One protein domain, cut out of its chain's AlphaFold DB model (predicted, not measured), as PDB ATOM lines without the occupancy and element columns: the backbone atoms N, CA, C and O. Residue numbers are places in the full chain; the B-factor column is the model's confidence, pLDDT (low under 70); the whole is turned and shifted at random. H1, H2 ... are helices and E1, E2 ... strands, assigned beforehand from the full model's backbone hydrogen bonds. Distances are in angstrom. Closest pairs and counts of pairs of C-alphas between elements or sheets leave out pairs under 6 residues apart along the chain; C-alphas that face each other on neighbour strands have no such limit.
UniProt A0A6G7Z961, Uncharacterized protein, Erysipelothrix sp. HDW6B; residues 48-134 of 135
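This is residues 48 to 134 of the 135 residues of an uncharacterized protein of Erysipelothrix sp. HDW6B (UniProt A0A6G7Z961). With little regular structure, this is a long, twisted three-stranded sheet plus two long loops, residues 48 to 70 and 75 to 96, joined by the short helix H1. Of 87 printed residues, 33 are in named elements, H1, E1, E2, E3 along the chain, mostly strand. The sheet, in order E1 E2 E3, is a meander, each strand the antiparallel neighbour of the one before. It is compact, radius of gyration 13.4 A, spanning 38 by 28 by 24 A.

H1, residues 71 to 74, too short for any O i to N i+4 pair, only grazes the sheet. E1, residues 97 to 102, and E2, residues 110 to 120, form a hairpin; N 100 and O 117 are 2.9 A apart, within hydrogen-bond range. E2 and E3, residues 123 to 134, form another, with N 116 and O 127 at 2.8 A. Residues 48 to 49 pair with 133 to 134 of E3, parallel.

H1 begins at C-alpha 71 (123.835, 112.629, 132.264). E1 measures 17.0 A, E2 31.9 A and E3 34.7 A, ending at C-alpha 134 (128.531, 98.105, 121.239).

The farthest C-alphas, of Glu 65 and Asn 122, are 39.2 A apart. The printed part has no cut; the link H1 to E1 is long. pLDDT is under 70 at residues 56 to 62, 86 to 97 and 103.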
ATOM      1  N   PHE A  48     126.423 102.344 125.344       91.75
ATOM      2  CA  PHE A  48     127.363 103.273 124.731       91.75
ATOM      3  C   PHE A  48     127.938 102.674 123.456       91.75
ATOM      4  O   PHE A  48     127.924 101.458 123.261       91.75
ATOM      5  N   LYS A  49     128.457 103.542 122.592       91.50
ATOM      6  CA  LYS A  49     129.206 103.115 121.414       91.50
ATOM      7  C   LYS A  49     130.699 103.106 121.684       91.50
ATOM      8  O   LYS A  49     131.187 103.943 122.449       91.50
ATOM      9  N   ILE A  50     131.413 102.212 121.006       90.75
ATOM     10  CA  ILE A  50     132.877 102.210 121.022       90.75
ATOM     11  C   ILE A  50     133.402 103.608 120.665       90.75
ATOM     12  O   ILE A  50     132.971 104.221 119.685       90.75
ATOM     13  N   GLY A  51     134.344 104.109 121.461       87.00
ATOM     14  CA  GLY A  51     135.014 105.386 121.231       87.00
ATOM     15  C   GLY A  51     134.174 106.629 121.533       87.00
ATOM     16  O   GLY A  51     134.623 107.730 121.209       87.00
ATOM     17  N   GLN A  52     132.987 106.488 122.142       87.75
ATOM     18  CA  GLN A  52     132.283 107.640 122.710       87.75
ATOM     19  C   GLN A  52     133.135 108.298 123.789       87.75
ATOM     20  O   GLN A  52     133.693 107.614 124.651       87.75
ATOM     21  N   LEU A  53     133.201 109.627 123.737       83.12
ATOM     22  CA  LEU A  53     133.942 110.419 124.707       83.12
ATOM     23  C   LEU A  53     133.188 110.423 126.035       83.12
ATOM     24  O   LEU A  53     131.954 110.523 126.076       83.12
ATOM     25  N   SER A  54     133.927 110.329 127.130       76.00
ATOM     26  CA  SER A  54     133.339 110.510 128.449       76.00
ATOM     27  C   SER A  54     132.829 111.950 128.582       76.00
ATOM     28  O   SER A  54     133.382 112.879 127.995       76.00
ATOM     29  N   PHE A  55     131.794 112.158 129.402       75.19
ATOM     30  CA  PHE A  55     131.298 113.498 129.775       75.19
ATOM     31  C   PHE A  55     132.370 114.376 130.455       75.19
ATOM     32  O   PHE A  55     132.132 115.540 130.744       75.19
ATOM     33  N   GLU A  56     133.527 113.782 130.732       64.94
ATOM     34  CA  GLU A  56     134.689 114.332 131.395       64.94
ATOM     35  C   GLU A  56     135.624 115.093 130.420       64.94
ATOM     36  O   GLU A  56     136.280 116.061 130.800       64.94
ATOM     37  N   GLU A  57     135.690 114.730 129.142       64.50
ATOM     38  CA  GLU A  57     136.633 115.364 128.206       64.50
ATOM     39  C   GLU A  57     136.116 116.731 127.696       64.50
ATOM     40  O   GLU A  57     135.776 116.892 126.526       64.50
ATOM     41  N   GLU A  58     136.051 117.735 128.583       55.03
ATOM     42  CA  GLU A  58     135.491 119.082 128.331       55.03
ATOM     43  C   GLU A  58     136.323 119.951 127.364       55.03
ATOM     44  O   GLU A  58     135.815 120.935 126.826       55.03
ATOM     45  N   ASP A  59     137.574 119.578 127.080       61.88
ATOM     46  CA  ASP A  59     138.484 120.360 126.229       61.88
ATOM     47  C   ASP A  59     138.554 119.873 124.768       61.88
ATOM     48  O   ASP A  59     139.333 120.410 123.969       61.88
ATOM     49  N   MET A  60     137.755 118.872 124.386       62.75
ATOM     50  CA  MET A  60     137.682 118.418 122.996       62.75
ATOM     51  C   MET A  60     136.513 119.071 122.247       62.75
ATOM     52  O   MET A  60     135.401 119.155 122.769       62.75
ATOM     53  N   PRO A  61     136.732 119.549 121.004       64.31
ATOM     54  CA  PRO A  61     135.632 120.009 120.172       64.31
ATOM     55  C   PRO A  61     134.632 118.865 120.009       64.31
ATOM     56  O   PRO A  61     135.033 117.738 119.737       64.31
ATOM     57  N   ASN A  62     133.343 119.172 120.177       65.81
ATOM     58  CA  ASN A  62     132.266 118.200 120.023       65.81
ATOM     59  C   ASN A  62     132.370 117.544 118.638       65.81
ATOM     60  O   ASN A  62     132.110 118.190 117.619       65.81
ATOM     61  N   ASP A  63     132.810 116.289 118.621       71.56
ATOM     62  CA  ASP A  63     132.978 115.494 117.418       71.56
ATOM     63  C   ASP A  63     131.670 114.731 117.160       71.56
ATOM     64  O   ASP A  63     131.323 113.826 117.921       71.56
ATOM     65  N   PRO A  64     130.914 115.063 116.099       72.44
ATOM     66  CA  PRO A  64     129.675 114.360 115.789       72.44
ATOM     67  C   PRO A  64     129.891 112.875 115.449       72.44
ATOM     68  O   PRO A  64     128.931 112.105 115.524       72.44
ATOM     69  N   GLU A  65     131.113 112.456 115.099       75.81
ATOM     70  CA  GLU A  65     131.465 111.044 114.898       75.81
ATOM     71  C   GLU A  65     131.753 110.316 116.223       75.81
ATOM     72  O   GLU A  65     131.669 109.086 116.278       75.81
ATOM     73  N   ARG A  66     132.033 111.055 117.303       73.75
ATOM     74  CA  ARG A  66     132.315 110.535 118.651       73.75
ATOM     75  C   ARG A  66     131.514 111.309 119.695       73.75
ATOM     76  O   ARG A  66     132.075 112.107 120.447       73.75
ATOM     77  N   PRO A  67     130.191 111.092 119.752       77.94
ATOM     78  CA  PRO A  67     129.341 111.860 120.641       77.94
ATOM     79  C   PRO A  67     129.732 111.629 122.101       77.94
ATOM     80  O   PRO A  67     129.970 110.496 122.528       77.94
ATOM     81  N   THR A  68     129.755 112.716 122.861       84.75
ATOM     82  CA  THR A  68     129.997 112.702 124.300       84.75
ATOM     83  C   THR A  68     128.830 112.045 125.036       84.75
ATOM     84  O   THR A  68     127.658 112.314 124.752       84.75
ATOM     85  N   ILE A  69     129.142 111.196 126.011       86.94
ATOM     86  CA  ILE A  69     128.159 110.635 126.943       86.94
ATOM     87  C   ILE A  69     127.521 111.772 127.750       86.94
ATOM     88  O   ILE A  69     128.192 112.724 128.129       86.94
ATOM     89  N   THR A  70     126.221 111.695 128.037       87.06
ATOM     90  CA  THR A  70     125.506 112.732 128.804       87.06
ATOM     91  C   THR A  70     124.871 112.166 130.069       87.06
ATOM     92  O   THR A  70     124.553 110.978 130.138       87.06
ATOM     93  N   VAL A  71     124.596 113.018 131.060       87.00
ATOM     94  CA  VAL A  71     123.835 112.629 132.264       87.00
ATOM     95  C   VAL A  71     122.480 112.026 131.886       87.00
ATOM     96  O   VAL A  71     122.086 110.986 132.416       87.00
ATOM     97  N   GLU A  72     121.796 112.618 130.905       88.50
ATOM     98  CA  GLU A  72     120.520 112.116 130.393       88.50
ATOM     99  C   GLU A  72     120.639 110.736 129.742       88.50
ATOM    100  O   GLU A  72     119.669 109.981 129.740       88.50
ATOM    101  N   SER A  73     121.798 110.372 129.186       89.25
ATOM    102  CA  SER A  73     122.016 109.037 128.615       89.25
ATOM    103  C   SER A  73     122.104 107.938 129.682       89.25
ATOM    104  O   SER A  73     121.809 106.784 129.377       89.25
ATOM    105  N   ILE A  74     122.407 108.301 130.932       90.69
ATOM    106  CA  ILE A  74     122.618 107.372 132.052       90.69
ATOM    107  C   ILE A  74     121.438 107.374 133.035       90.69
ATOM    108  O   ILE A  74     121.021 106.318 133.512       90.69
ATOM    109  N   LEU A  75     120.875 108.544 133.343       91.69
ATOM    110  CA  LEU A  75     119.864 108.708 134.390       91.69
ATOM    111  C   LEU A  75     118.441 108.823 133.841       91.69
ATOM    112  O   LEU A  75     118.210 109.166 132.680       91.69
ATOM    113  N   LYS A  76     117.460 108.567 134.714       92.12
ATOM    114  CA  LYS A  76     116.051 108.915 134.492       92.12
ATOM    115  C   LYS A  76     115.775 110.298 135.130       92.12
ATOM    116  O   LYS A  76     115.441 110.349 136.312       92.12
ATOM    117  N   PRO A  77     115.883 111.422 134.392       84.94
ATOM    118  CA  PRO A  77     115.881 112.770 134.982       84.94
ATOM    119  C   PRO A  77     114.576 113.142 135.703       84.94
ATOM    120  O   PRO A  77     114.591 113.928 136.636       84.94
ATOM    121  N   ASN A  78     113.443 112.536 135.333       86.88
ATOM    122  CA  ASN A  78     112.145 112.819 135.962       86.88
ATOM    123  C   ASN A  78     111.956 112.169 137.345       86.88
ATOM    124  O   ASN A  78     110.957 112.434 138.007       86.88
ATOM    125  N   VAL A  79     112.848 111.258 137.737       88.88
ATOM    126  CA  VAL A  79     112.764 110.513 139.008       88.88
ATOM    127  C   VAL A  79     114.041 110.614 139.838       88.88
ATOM    128  O   VAL A  79     114.023 110.262 141.014       88.88
ATOM    129  N   SER A  80     115.139 111.068 139.238       88.56
ATOM    130  CA  SER A  80     116.377 111.378 139.943       88.56
ATOM    131  C   SER A  80     116.327 112.803 140.469       88.56
ATOM    132  O   SER A  80     115.998 113.731 139.738       88.56
ATOM    133  N   ASP A  81     116.773 112.995 141.703       87.06
ATOM    134  CA  ASP A  81     116.986 114.316 142.294       87.06
ATOM    135  C   ASP A  81     118.256 115.006 141.764       87.06
ATOM    136  O   ASP A  81     118.639 116.060 142.271       87.06
ATOM    137  N   TYR A  82     118.933 114.410 140.782       82.44
ATOM    138  CA  TYR A  82     120.206 114.867 140.248       82.44
ATOM    139  C   TYR A  82     120.105 115.095 138.739       82.44
ATOM    140  O   TYR A  82     119.777 114.174 137.991       82.44
ATOM    141  N   ASP A  83     120.424 116.310 138.302       75.62
ATOM    142  CA  ASP A  83     120.366 116.757 136.903       75.62
ATOM    143  C   ASP A  83     121.687 117.363 136.392       75.62
ATOM    144  O   ASP A  83     121.855 117.549 135.190       75.62
ATOM    145  N   VAL A  84     122.652 117.604 137.284       74.38
ATOM    146  CA  VAL A  84     123.963 118.186 136.969       74.38
ATOM    147  C   VAL A  84     125.076 117.245 137.425       74.38
ATOM    148  O   VAL A  84     125.058 116.766 138.559       74.38
ATOM    149  N   ALA A  85     126.043 116.994 136.540       77.06
ATOM    150  CA  ALA A  85     127.296 116.308 136.847       77.06
ATOM    151  C   ALA A  85     128.464 117.299 136.793       77.06
ATOM    152  O   ALA A  85     128.413 118.263 136.028       77.06
ATOM    153  N   SER A  86     129.499 117.061 137.596       65.38
ATOM    154  CA  SER A  86     130.693 117.904 137.670       65.38
ATOM    155  C   SER A  86     131.957 117.069 137.563       65.38
ATOM    156  O   SER A  86     132.032 115.929 138.027       65.38
ATOM    157  N   PHE A  87     132.992 117.697 137.016       56.03
ATOM    158  CA  PHE A  87     134.341 117.153 136.938       56.03
ATOM    159  C   PHE A  87     135.077 117.179 138.293       56.03
ATOM    160  O   PHE A  87     136.024 116.430 138.543       56.03
ATOM    161  N   ASN A  88     134.651 118.053 139.209       58.84
ATOM    162  CA  ASN A  88     135.395 118.350 140.426       58.84
ATOM    163  C   ASN A  88     134.821 117.634 141.659       58.84
ATOM    164  O   ASN A  88     133.980 118.154 142.372       58.84
ATOM    165  N   LYS A  89     135.387 116.447 141.915       58.16
ATOM    166  CA  LYS A  89     135.397 115.621 143.142       58.16
ATOM    167  C   LYS A  89     134.072 115.457 143.916       58.16
ATOM    168  O   LYS A  89     133.745 116.252 144.791       58.16
ATOM    169  N   VAL A  90     133.499 114.246 143.835       67.19
ATOM    170  CA  VAL A  90     132.531 113.748 144.837       67.19
ATOM    171  C   VAL A  90     133.111 112.641 145.728       67.19
ATOM    172  O   VAL A  90     133.019 111.448 145.451       67.19
ATOM    173  N   PRO A  91     133.779 113.029 146.815       58.91
ATOM    174  CA  PRO A  91     133.848 112.226 148.030       58.91
ATOM    175  C   PRO A  91     133.478 113.134 149.212       58.91
ATOM    176  O   PRO A  91     134.366 113.720 149.822       58.91
ATOM    177  N   CYS A  92     132.168 113.226 149.486       61.81
ATOM    178  CA  CYS A  92     131.451 113.950 150.559       61.81
ATOM    179  C   CYS A  92     131.018 115.428 150.387       61.81
ATOM    180  O   CYS A  92     130.318 115.907 151.266       61.81
ATOM    181  N   GLY A  93     131.290 116.072 149.245       57.47
ATOM    182  CA  GLY A  93     130.549 117.217 148.664       57.47
ATOM    183  C   GLY A  93     130.218 118.452 149.534       57.47
ATOM    184  O   GLY A  93     129.263 118.432 150.305       57.47
ATOM    185  N   ASP A  94     130.903 119.578 149.280       58.56
ATOM    186  CA  ASP A  94     130.678 120.903 149.909       58.56
ATOM    187  C   ASP A  94     129.637 121.793 149.173       58.56
ATOM    188  O   ASP A  94     129.411 122.946 149.546       58.56
ATOM    189  N   GLN A  95     129.016 121.287 148.101       58.69
ATOM    190  CA  GLN A  95     128.034 121.983 147.252       58.69
ATOM    191  C   GLN A  95     126.646 121.314 147.351       58.69
ATOM    192  O   GLN A  95     126.566 120.129 147.677       58.69
ATOM    193  N   PRO A  96     125.535 122.032 147.070       57.84
ATOM    194  CA  PRO A  96     124.179 121.536 147.332       57.84
ATOM    195  C   PRO A  96     123.793 120.289 146.536       57.84
ATOM    196  O   PRO A  96     122.924 119.549 146.991       57.84
ATOM    197  N   GLN A  97     124.400 120.082 145.363       69.50
ATOM    198  CA  GLN A  97     124.111 118.973 144.463       69.50
ATOM    199  C   GLN A  97     125.301 118.718 143.530       69.50
ATOM    200  O   GLN A  97     125.679 119.613 142.778       69.50
ATOM    201  N   ASP A  98     125.871 117.515 143.570       78.69
ATOM    202  CA  ASP A  98     126.969 117.125 142.682       78.69
ATOM    203  C   ASP A  98     126.974 115.613 142.383       78.69
ATOM    204  O   ASP A  98     126.577 114.801 143.231       78.69
ATOM    205  N   MET A  99     127.439 115.240 141.186       85.75
ATOM    206  CA  MET A  99     127.681 113.866 140.745       85.75
ATOM    207  C   MET A  99     129.028 113.743 140.033       85.75
ATOM    208  O   MET A  99     129.297 114.455 139.069       85.75
ATOM    209  N   MET A 100     129.808 112.743 140.444       85.25
ATOM    210  CA  MET A 100     131.017 112.290 139.757       85.25
ATOM    211  C   MET A 100     130.822 110.827 139.367       85.25
ATOM    212  O   MET A 100     130.779 109.948 140.238       85.25
ATOM    213  N   PHE A 101     130.713 110.558 138.068       84.81
ATOM    214  CA  PHE A 101     130.787 109.188 137.567       84.81
ATOM    215  C   PHE A 101     132.258 108.796 137.471       84.81
ATOM    216  O   PHE A 101     133.125 109.638 137.273       84.81
ATOM    217  N   ARG A 102     132.558 107.519 137.667       82.56
ATOM    218  CA  ARG A 102     133.900 106.981 137.496       82.56
ATOM    219  C   ARG A 102     133.866 105.772 136.586       82.56
ATOM    220  O   ARG A 102     133.051 104.873 136.793       82.56
ATOM    221  N   PHE A 103     134.840 105.764 135.676       69.81
ATOM    222  CA  PHE A 103     135.198 104.660 134.787       69.81
ATOM    223  C   PHE A 103     134.077 104.246 133.826       69.81
ATOM    224  O   PHE A 103     133.433 103.213 133.996       69.81
ATOM    225  N   ILE A 104     133.897 105.048 132.777       75.62
ATOM    226  CA  ILE A 104     133.175 104.629 131.576       75.62
ATOM    227  C   ILE A 104     134.224 104.219 130.542       75.62
ATOM    228  O   ILE A 104     134.869 105.079 129.949       75.62
ATOM    229  N   ASP A 105     134.453 102.916 130.399       78.94
ATOM    230  CA  ASP A 105     135.328 102.369 129.366       78.94
ATOM    231  C   ASP A 105     134.494 102.150 128.105       78.94
ATOM    232  O   ASP A 105     133.481 101.455 128.140       78.94
ATOM    233  N   THR A 106     134.888 102.785 127.007       88.88
ATOM    234  CA  THR A 106     134.263 102.628 125.688       88.88
ATOM    235  C   THR A 106     135.262 102.108 124.658       88.88
ATOM    236  O   THR A 106     135.004 102.188 123.460       88.88
ATOM    237  N   ALA A 107     136.422 101.600 125.084       87.62
ATOM    238  CA  ALA A 107     137.463 101.147 124.165       87.62
ATOM    239  C   ALA A 107     137.135  99.795 123.510       87.62
ATOM    240  O   ALA A 107     137.552  99.550 122.378       87.62
ATOM    241  N   GLU A 108     136.390  98.931 124.203       92.12
ATOM    242  CA  GLU A 108     136.074  97.566 123.771       92.12
ATOM    243  C   GLU A 108     134.583  97.245 123.969       92.12
ATOM    244  O   GLU A 108     133.920  97.832 124.821       92.12
ATOM    245  N   GLU A 109     134.042  96.320 123.167       94.62
ATOM    246  CA  GLU A 109     132.671  95.824 123.345       94.62
ATOM    247  C   GLU A 109     132.555  94.955 124.597       94.62
ATOM    248  O   GLU A 109     133.413  94.111 124.873       94.62
ATOM    249  N   GLY A 110     131.438  95.075 125.313       94.50
ATOM    250  CA  GLY A 110     131.210  94.246 126.490       94.50
ATOM    251  C   GLY A 110     130.162  94.786 127.446       94.50
ATOM    252  O   GLY A 110     129.466  95.760 127.166       94.50
ATOM    253  N   SER A 111     130.061  94.121 128.594       94.56
ATOM    254  CA  SER A 111     129.238  94.548 129.726       94.56
ATOM    255  C   SER A 111     130.148  94.971 130.869       94.56
ATOM    256  O   SER A 111     131.038  94.216 131.264       94.56
ATOM    257  N   TYR A 112     129.878  96.144 131.425       92.81
ATOM    258  CA  TYR A 112     130.730  96.796 132.410       92.81
ATOM    259  C   TYR A 112     129.902  97.340 133.576       92.81
ATOM    260  O   TYR A 112     128.691  97.552 133.464       92.81
ATOM    261  N   GLU A 113     130.576  97.592 134.697       92.00
ATOM    262  CA  GLU A 113     130.014  98.275 135.861       92.00
ATOM    263  C   GLU A 113     130.682  99.645 136.014       92.00
ATOM    264  O   GLU A 113     131.909  99.759 136.014       92.00
ATOM    265  N   GLY A 114     129.866 100.688 136.143       89.56
ATOM    266  CA  GLY A 114     130.294 102.044 136.462       89.56
ATOM    267  C   GLY A 114     129.939 102.405 137.901       89.56
ATOM    268  O   GLY A 114     129.002 101.863 138.492       89.56
ATOM    269  N   THR A 115     130.674 103.354 138.476       89.94
ATOM    270  CA  THR A 115     130.403 103.875 139.827       89.94
ATOM    271  C   THR A 115     130.001 105.340 139.756       89.94
ATOM    272  O   THR A 115     130.604 106.112 139.018       89.94
ATOM    273  N   VAL A 116     129.020 105.750 140.560       89.56
ATOM    274  CA  VAL A 116     128.628 107.155 140.737       89.56
ATOM    275  C   VAL A 116     128.740 107.538 142.193       89.56
ATOM    276  O   VAL A 116     128.188 106.879 143.072       89.56
ATOM    277  N   TYR A 117     129.420 108.642 142.445       88.69
ATOM    278  CA  TYR A 117     129.403 109.313 143.730       88.69
ATOM    279  C   TYR A 117     128.477 110.515 143.612       88.69
ATOM    280  O   TYR A 117     128.669 111.339 142.718       88.69
ATOM    281  N   ALA A 118     127.488 110.612 144.495       88.56
ATOM    282  CA  ALA A 118     126.513 111.694 144.479       88.56
ATOM    283  C   ALA A 118     126.370 112.328 145.866       88.56
ATOM    284  O   ALA A 118     126.345 111.624 146.883       88.56
ATOM    285  N   ALA A 119     126.273 113.654 145.902       85.44
ATOM    286  CA  ALA A 119     126.049 114.423 147.117       85.44
ATOM    287  C   ALA A 119     124.899 115.415 146.915       85.44
ATOM    288  O   ALA A 119     124.918 116.174 145.950       85.44
ATOM    289  N   LYS A 120     123.905 115.412 147.811       82.75
ATOM    290  CA  LYS A 120     122.816 116.403 147.836       82.75
ATOM    291  C   LYS A 120     122.307 116.633 149.255       82.75
ATOM    292  O   LYS A 120     122.175 115.687 150.026       82.75
ATOM    293  N   ASP A 121     122.056 117.886 149.632       79.25
ATOM    294  CA  ASP A 121     121.540 118.265 150.961       79.25
ATOM    295  C   ASP A 121     122.346 117.697 152.156       79.25
ATOM    296  O   ASP A 121     121.789 117.371 153.211       79.25
ATOM    297  N   ASN A 122     123.677 117.603 152.032       73.88
ATOM    298  CA  ASN A 122     124.595 116.953 152.991       73.88
ATOM    299  C   ASN A 122     124.432 115.423 153.118       73.88
ATOM    300  O   ASN A 122     124.886 114.829 154.097       73.88
ATOM    301  N   VAL A 123     123.758 114.775 152.169       80.00
ATOM    302  CA  VAL A 123     123.711 113.315 152.040       80.00
ATOM    303  C   VAL A 123     124.666 112.916 150.927       80.00
ATOM    304  O   VAL A 123     124.510 113.367 149.799       80.00
ATOM    305  N   CYS A 124     125.639 112.063 151.243       83.88
ATOM    306  CA  CYS A 124     126.578 111.506 150.276       83.88
ATOM    307  C   CYS A 124     126.309 110.013 150.107       83.88
ATOM    308  O   CYS A 124     126.238 109.280 151.099       83.88
ATOM    309  N   LYS A 125     126.183 109.557 148.861       87.19
ATOM    310  CA  LYS A 125     125.938 108.154 148.521       87.19
ATOM    311  C   LYS A 125     126.808 107.729 147.343       87.19
ATOM    312  O   LYS A 125     127.137 108.524 146.466       87.19
ATOM    313  N   THR A 126     127.172 106.454 147.346       90.56
ATOM    314  CA  THR A 126     127.813 105.791 146.212       90.56
ATOM    315  C   THR A 126     126.824 104.808 145.616       90.56
ATOM    316  O   THR A 126     126.159 104.072 146.346       90.56
ATOM    317  N   TYR A 127     126.746 104.806 144.295       90.75
ATOM    318  CA  TYR A 127     125.879 103.952 143.509       90.75
ATOM    319  C   TYR A 127     126.708 103.219 142.459       90.75
ATOM    320  O   TYR A 127     127.731 103.731 142.008       90.75
ATOM    321  N   THR A 128     126.239 102.051 142.041       92.06
ATOM    322  CA  THR A 128     126.767 101.349 140.872       92.06
ATOM    323  C   THR A 128     125.681 101.230 139.814       92.06
ATOM    324  O   THR A 128     124.486 101.215 140.126       92.06
ATOM    325  N   PHE A 129     126.098 101.183 138.556       92.12
ATOM    326  CA  PHE A 129     125.213 100.967 137.419       92.12
ATOM    327  C   PHE A 129     125.896 100.069 136.399       92.12
ATOM    328  O   PHE A 129     127.115 100.095 136.254       92.12
ATOM    329  N   ASN A 130     125.098  99.288 135.681       93.19
ATOM    330  CA  ASN A 130     125.592  98.441 134.605       93.19
ATOM    331  C   ASN A 130     125.385  99.145 133.267       93.19
ATOM    332  O   ASN A 130     124.369  99.815 133.070       93.19
ATOM    333  N   TYR A 131     126.326  98.966 132.349       94.06
ATOM    334  CA  TYR A 131     126.213  99.450 130.978       94.06
ATOM    335  C   TYR A 131     126.819  98.453 129.991       94.06
ATOM    336  O   TYR A 131     127.596  97.571 130.367       94.06
ATOM    337  N   ARG A 132     126.441  98.590 128.720       94.56
ATOM    338  CA  ARG A 132     127.029  97.847 127.602       94.56
ATOM    339  C   ARG A 132     127.747  98.777 126.638       94.56
ATOM    340  O   ARG A 132     127.333  99.922 126.474       94.56
ATOM    341  N   VAL A 133     128.775  98.257 125.985       93.81
ATOM    342  CA  VAL A 133     129.465  98.910 124.871       93.81
ATOM    343  C   VAL A 133     129.274  98.066 123.618       93.81
ATOM    344  O   VAL A 133     129.512  96.858 123.646       93.81
ATOM    345  N   GLU A 134     128.834  98.712 122.541       93.44
ATOM    346  CA  GLU A 134     128.531  98.105 121.239       93.44
ATOM    347  C   GLU A 134     129.204  98.912 120.106       93.44
ATOM    348  O   GLU A 134     129.450 100.111 120.265       93.44
TER     349      GLU A 134